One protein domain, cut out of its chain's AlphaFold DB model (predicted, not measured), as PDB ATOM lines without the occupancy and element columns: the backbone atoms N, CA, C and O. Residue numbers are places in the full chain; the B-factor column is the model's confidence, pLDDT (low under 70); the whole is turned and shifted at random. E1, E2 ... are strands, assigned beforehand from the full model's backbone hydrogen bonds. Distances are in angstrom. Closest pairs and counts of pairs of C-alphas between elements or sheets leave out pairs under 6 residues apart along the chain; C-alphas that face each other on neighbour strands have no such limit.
ATOM      1  N   ASP A   2       6.817 -30.718  76.584       85.31
ATOM      2  CA  ASP A   2       5.402 -30.663  76.230       85.31
ATOM      3  C   ASP A   2       5.045 -29.287  75.657       85.31
ATOM      4  O   ASP A   2       5.603 -28.262  76.062       85.31
ATOM      5  N   ILE A   3       4.148 -29.277  74.668       90.75
ATOM      6  CA  ILE A   3       3.639 -28.048  74.055       90.75
ATOM      7  C   ILE A   3       2.500 -27.528  74.920       90.75
ATOM      8  O   ILE A   3       1.456 -28.174  75.014       90.75
ATOM      9  N   ASN A   4       2.685 -26.351  75.509       93.81
ATOM     10  CA  ASN A   4       1.638 -25.690  76.274       93.81
ATOM     11  C   ASN A   4       0.935 -24.688  75.372       93.81
ATOM     12  O   ASN A   4       1.566 -23.731  74.925       93.81
ATOM     13  N   TRP A   5      -0.349 -24.912  75.113       95.62
ATOM     14  CA  TRP A   5      -1.187 -23.999  74.344       95.62
ATOM     15  C   TRP A   5      -1.977 -23.096  75.286       95.62
ATOM     16  O   TRP A   5      -2.516 -23.556  76.292       95.62
ATOM     17  N   ALA A   6      -2.071 -21.815  74.946       94.69
ATOM     18  CA  ALA A   6      -2.910 -20.852  75.646       94.69
ATOM     19  C   ALA A   6      -3.801 -20.114  74.635       94.69
ATOM     20  O   ALA A   6      -3.284 -19.632  73.621       94.69
ATOM     21  N   PRO A   7      -5.122 -20.018  74.872       95.31
ATOM     22  CA  PRO A   7      -5.985 -19.169  74.067       95.31
ATOM     23  C   PRO A   7      -5.672 -17.700  74.371       95.31
ATOM     24  O   PRO A   7      -5.605 -17.296  75.529       95.31
ATOM     25  N   LEU A   8      -5.462 -16.904  73.325       92.69
ATOM     26  CA  LEU A   8      -5.188 -15.471  73.429       92.69
ATOM     27  C   LEU A   8      -6.437 -14.636  73.124       92.69
ATOM     28  O   LEU A   8      -6.668 -13.618  73.767       92.69
ATOM     29  N   LEU A   9      -7.228 -15.055  72.134       92.12
ATOM     30  CA  LEU A   9      -8.441 -14.373  71.676       92.12
ATOM     31  C   LEU A   9      -9.489 -15.403  71.255       92.12
ATOM     32  O   LEU A   9      -9.123 -16.484  70.793       92.12
ATOM     33  N   GLY A  10     -10.764 -15.019  71.346       92.81
ATOM     34  CA  GLY A  10     -11.901 -15.784  70.831       92.81
ATOM     35  C   GLY A  10     -12.332 -16.973  71.691       92.81
ATOM     36  O   GLY A  10     -11.741 -17.291  72.723       92.81
ATOM     37  N   GLU A  11     -13.401 -17.639  71.250       95.19
ATOM     38  CA  GLU A  11     -13.892 -18.867  71.875       95.19
ATOM     39  C   GLU A  11     -13.098 -20.081  71.391       95.19
ATOM     40  O   GLU A  11     -13.394 -20.705  70.366       95.19
ATOM     41  N   CYS A  12     -12.067 -20.394  72.165       95.81
ATOM     42  CA  CYS A  12     -11.070 -21.404  71.868       95.81
ATOM     43  C   CYS A  12     -11.116 -22.538  72.905       95.81
ATOM     44  O   CYS A  12     -11.206 -22.297  74.106       95.81
ATOM     45  N   GLU A  13     -11.030 -23.785  72.445       96.69
ATOM     46  CA  GLU A  13     -11.015 -24.988  73.280       96.69
ATOM     47  C   GLU A  13      -9.876 -25.924  72.847       96.69
ATOM     48  O   GLU A  13      -9.674 -26.161  71.657       96.69
ATOM     49  N   GLN A  14      -9.140 -26.490  73.805       95.94
ATOM     50  CA  GLN A  14      -8.148 -27.533  73.541       95.94
ATOM     51  C   GLN A  14      -8.676 -28.898  74.004       95.94
ATOM     52  O   GLN A  14      -9.044 -29.069  75.164       95.94
ATOM     53  N   LYS A  15      -8.651 -29.896  73.112       95.75
ATOM     54  CA  LYS A  15      -8.974 -31.305  73.411       95.75
ATOM     55  C   LYS A  15      -7.798 -32.197  73.039       95.75
ATOM     56  O   LYS A  15      -7.668 -32.628  71.892       95.75
ATOM     57  N   GLY A  16      -6.923 -32.469  74.007       92.31
ATOM     58  CA  GLY A  16      -5.681 -33.202  73.760       92.31
ATOM     59  C   GLY A  16      -4.799 -32.460  72.751       92.31
ATOM     60  O   GLY A  16      -4.367 -31.339  73.015       92.31
ATOM     61  N   SER A  17      -4.561 -33.071  71.586       92.12
ATOM     62  CA  SER A  17      -3.787 -32.477  70.485       92.12
ATOM     63  C   SER A  17      -4.612 -31.609  69.527       92.12
ATOM     64  O   SER A  17      -4.049 -31.047  68.590       92.12
ATOM     65  N   LYS A  18      -5.935 -31.515  69.715       96.31
ATOM     66  CA  LYS A  18      -6.814 -30.695  68.875       96.31
ATOM     67  C   LYS A  18      -6.994 -29.310  69.479       96.31
ATOM     68  O   LYS A  18      -7.345 -29.190  70.653       96.31
ATOM     69  N   LEU A  19      -6.821 -28.290  68.647       97.44
ATOM     70  CA  LEU A  19      -7.164 -26.905  68.946       97.44
ATOM     71  C   LEU A  19      -8.422 -26.560  68.161       97.44
ATOM     72  O   LEU A  19      -8.455 -26.735  66.945       97.44
ATOM     73  N   ILE A  20      -9.457 -26.120  68.861       97.88
ATOM     74  CA  ILE A  20     -10.776 -25.870  68.293       97.88
ATOM     75  C   ILE A  20     -11.091 -24.396  68.490       97.88
ATOM     76  O   ILE A  20     -11.064 -23.889  69.611       97.88
ATOM     77  N   PHE A  21     -11.400 -23.712  67.397       97.56
ATOM     78  CA  PHE A  21     -11.986 -22.382  67.415       97.56
ATOM     79  C   PHE A  21     -13.429 -22.497  66.933       97.56
ATOM     80  O   PHE A  21     -13.673 -23.060  65.868       97.56
ATOM     81  N   LYS A  22     -14.383 -21.993  67.720       95.62
ATOM     82  CA  LYS A  22     -15.812 -22.188  67.432       95.62
ATOM     83  C   LYS A  22     -16.347 -21.328  66.282       95.62
ATOM     84  O   LYS A  22     -17.411 -21.634  65.755       95.62
ATOM     85  N   GLY A  23     -15.621 -20.285  65.871       93.88
ATOM     86  CA  GLY A  23     -16.057 -19.403  64.788       93.88
ATOM     87  C   GLY A  23     -17.326 -18.612  65.123       93.88
ATOM     88  O   GLY A  23     -17.617 -18.349  66.290       93.88
ATOM     89  N   GLY A  24     -18.036 -18.159  64.089       93.56
ATOM     90  CA  GLY A  24     -19.285 -17.402  64.201       93.56
ATOM     91  C   GLY A  24     -19.149 -15.886  64.017       93.56
ATOM     92  O   GLY A  24     -18.108 -15.359  63.624       93.56
ATOM     93  N   ILE A  25     -20.247 -15.187  64.297       93.25
ATOM     94  CA  ILE A  25     -20.341 -13.727  64.253       93.25
ATOM     95  C   ILE A  25     -20.307 -13.190  65.683       93.25
ATOM     96  O   ILE A  25     -20.958 -13.726  66.577       93.25
ATOM     97  N   THR A  26     -19.543 -12.127  65.892       93.25
ATOM     98  CA  THR A  26     -19.461 -11.379  67.146       93.25
ATOM     99  C   THR A  26     -19.802  -9.911  66.901       93.25
ATOM    100  O   THR A  26     -19.917  -9.474  65.758       93.25
ATOM    101  N   GLU A  27     -19.978  -9.135  67.961       92.56
ATOM    102  CA  GLU A  27     -20.185  -7.694  67.856       92.56
ATOM    103  C   GLU A  27     -18.866  -6.969  68.126       92.56
ATOM    104  O   GLU A  27     -18.231  -7.169  69.162       92.56
ATOM    105  N   TYR A  28     -18.452  -6.104  67.203       86.00
ATOM    106  CA  TYR A  28     -17.311  -5.219  67.391       86.00
ATOM    107  C   TYR A  28     -17.768  -3.774  67.211       86.00
ATOM    108  O   TYR A  28     -18.151  -3.369  66.117       86.00
ATOM    109  N   GLN A  29     -17.741  -2.997  68.297       90.75
ATOM    110  CA  GLN A  29     -18.183  -1.595  68.309       90.75
ATOM    111  C   GLN A  29     -19.619  -1.399  67.774       90.75
ATOM    112  O   GLN A  29     -19.886  -0.448  67.043       90.75
ATOM    113  N   GLY A  30     -20.547  -2.303  68.110       92.69
ATOM    114  CA  GLY A  30     -21.936  -2.239  67.640       92.69
ATOM    115  C   GLY A  30     -22.162  -2.769  66.222       92.69
ATOM    116  O   GLY A  30     -23.283  -2.700  65.721       92.69
ATOM    117  N   ILE A  31     -21.122  -3.283  65.558       93.00
ATOM    118  CA  ILE A  31     -21.201  -3.794  64.188       93.00
ATOM    119  C   ILE A  31     -20.957  -5.309  64.203       93.00
ATOM    120  O   ILE A  31     -19.936  -5.752  64.741       93.00
ATOM    121  N   PRO A  32     -21.851  -6.117  63.600       93.44
ATOM    122  CA  PRO A  32     -21.598  -7.534  63.379       93.44
ATOM    123  C   PRO A  32     -20.289  -7.743  62.614       93.44
ATOM    124  O   PRO A  32     -20.072  -7.171  61.546       93.44
ATOM    125  N   SER A  33     -19.411  -8.567  63.168       91.94
ATOM    126  CA  SER A  33     -18.098  -8.869  62.617       91.94
ATOM    127  C   SER A  33     -17.783 -10.350  62.770       91.94
ATOM    128  O   SER A  33     -18.389 -11.059  63.570       91.94
ATOM    129  N   VAL A  34     -16.820 -10.832  61.997       92.50
ATOM    130  CA  VAL A  34     -16.356 -12.216  62.108       92.50
ATOM    131  C   VAL A  34     -15.621 -12.403  63.428       92.50
ATOM    132  O   VAL A  34     -14.824 -11.551  63.830       92.50
ATOM    133  N   SER A  35     -15.878 -13.507  64.123       94.56
ATOM    134  CA  SER A  35     -15.089 -13.833  65.303       94.56
ATOM    135  C   SER A  35     -13.663 -14.217  64.892       94.56
ATOM    136  O   SER A  35     -13.421 -14.809  63.837       94.56
ATOM    137  N   ILE A  36     -12.693 -13.866  65.735       93.12
ATOM    138  CA  ILE A  36     -11.276 -14.188  65.542       93.12
ATOM    139  C   ILE A  36     -10.803 -14.951  66.773       93.12
ATOM    140  O   ILE A  36     -11.064 -14.530  67.902       93.12
ATOM    141  N   GLY A  37     -10.103 -16.063  66.549       94.94
ATOM    142  CA  GLY A  37      -9.537 -16.895  67.602       94.94
ATOM    143  C   GLY A  37      -8.051 -17.130  67.393       94.94
ATOM    144  O   GLY A  37      -7.635 -17.461  66.287       94.94
ATOM    145  N   ASN A  38      -7.264 -16.990  68.460       95.62
ATOM    146  CA  ASN A  38      -5.820 -17.218  68.431       95.62
ATOM    147  C   ASN A  38      -5.411 -18.142  69.576       95.62
ATOM    148  O   ASN A  38      -5.776 -17.904  70.727       95.62
ATOM    149  N   PHE A  39      -4.562 -19.121  69.273       96.38
ATOM    150  CA  PHE A  39      -3.777 -19.844  70.267       96.38
ATOM    151  C   PHE A  39      -2.301 -19.464  70.136       96.38
ATOM    152  O   PHE A  39      -1.806 -19.250  69.030       96.38
ATOM    153  N   ILE A  40      -1.591 -19.435  71.258       95.31
ATOM    154  CA  ILE A  40      -0.131 -19.292  71.314       95.31
ATOM    155  C   ILE A  40       0.480 -20.468  72.073       95.31
ATOM    156  O   ILE A  40      -0.212 -21.128  72.850       95.31
ATOM    157  N   THR A  41       1.774 -20.721  71.868       94.88
ATOM    158  CA  THR A  41       2.514 -21.733  72.636       94.88
ATOM    159  C   THR A  41       3.759 -21.179  73.288       94.88
ATOM    160  O   THR A  41       4.243 -20.109  72.933       94.88
ATOM    161  N   ASN A  42       4.316 -21.965  74.204       93.62
ATOM    162  CA  ASN A  42       5.654 -21.759  74.745       93.62
ATOM    163  C   ASN A  42       6.791 -22.185  73.793       93.62
ATOM    164  O   ASN A  42       7.952 -22.123  74.195       93.62
ATOM    165  N   GLN A  43       6.505 -22.648  72.571       93.31
ATOM    166  CA  GLN A  43       7.557 -23.019  71.629       93.31
ATOM    167  C   GLN A  43       8.083 -21.808  70.867       93.31
ATOM    168  O   GLN A  43       7.332 -21.035  70.280       93.31
ATOM    169  N   SER A  44       9.408 -21.685  70.838       91.81
ATOM    170  CA  SER A  44      10.103 -20.759  69.949       91.81
ATOM    171  C   SER A  44      10.437 -21.440  68.627       91.81
ATOM    172  O   SER A  44      10.767 -22.626  68.592       91.81
TER     173      SER A  44
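What this domain is: This is residues 2 to 44 of the 133 residues of an uncharacterized protein of marine sediment metagenome (UniProt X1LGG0). Three short two-stranded ribbons make a loose rod: E1 and E6, the first and last strands, pair with each other, the hairpin E2-E3 lies loosely beside them, and the hairpin E4-E5 makes one end of the rod, away from the other four strands. The printed part has 43 residues, with no named helix and six named strands, E1 to E6 in order along the chain. The strands form three sheets of two, E1 - E6, E2 - E3 and E4 - E5, each antiparallel, and the class is all strand. The whole is loose, with a radius of gyration of the C-alphas of 12.5 A and spans of 40 by 20 by 9 A.

How they stand to each other: E1, residues 5 to 9, and E6, residues 38 to 41, are antiparallel neighbours at 149 degrees between their directions. N 6 and O 40 are 2.9 A apart and N 8 and O 38 are 2.8 A apart, both within hydrogen-bond range. E2, residues 12 to 15, and E3, residues 18 to 21, form a hairpin, antiparallel at 160 degrees, with N 13 and O 20 within hydrogen-bond range at 2.8 A. The closest C-alphas of E2 and E6 are those of Cys 12 and Asn 38, 7.5 A apart. Those of E1 and E2 are Pro 7 and Glu 13, 7.7 A apart. E1 and E3 are near each other, with 5 pairs of C-alphas within 10 A. E4, residues 25 to 28, and E5, residues 31 to 34, form the second hairpin, antiparallel at 132 degrees, with N 26 and O 33 at 2.8 A, within hydrogen-bond range. E4 is apart from E1, E2, E3 and E6, and E5 is apart from E1, E2, E3 and E6.

Where its parts are: E1 begins at C-alpha 5, (-1.187, -23.999, 74.344), and is 12.3 A long. E2 is 10.2 A long and E3 9.9 A. E4 is 9.6 A long and begins at C-alpha 25, (-20.341, -13.727, 64.253); E5 is 9.9 A long. E6 is 10.4 A long and ends at C-alpha 41, (2.514, -21.733, 72.636).

The domain as a whole: The two C-alphas farthest apart are those of Asp 2 and Gly 30, 40.4 A, while those of Asp 2 and Ser 44, the first and last printed, are 12.6 A apart. The five links between successive strands are tight, and the printed part has no cut. The mean pLDDT of the printed part is 93.8, and no printed residue is under 70.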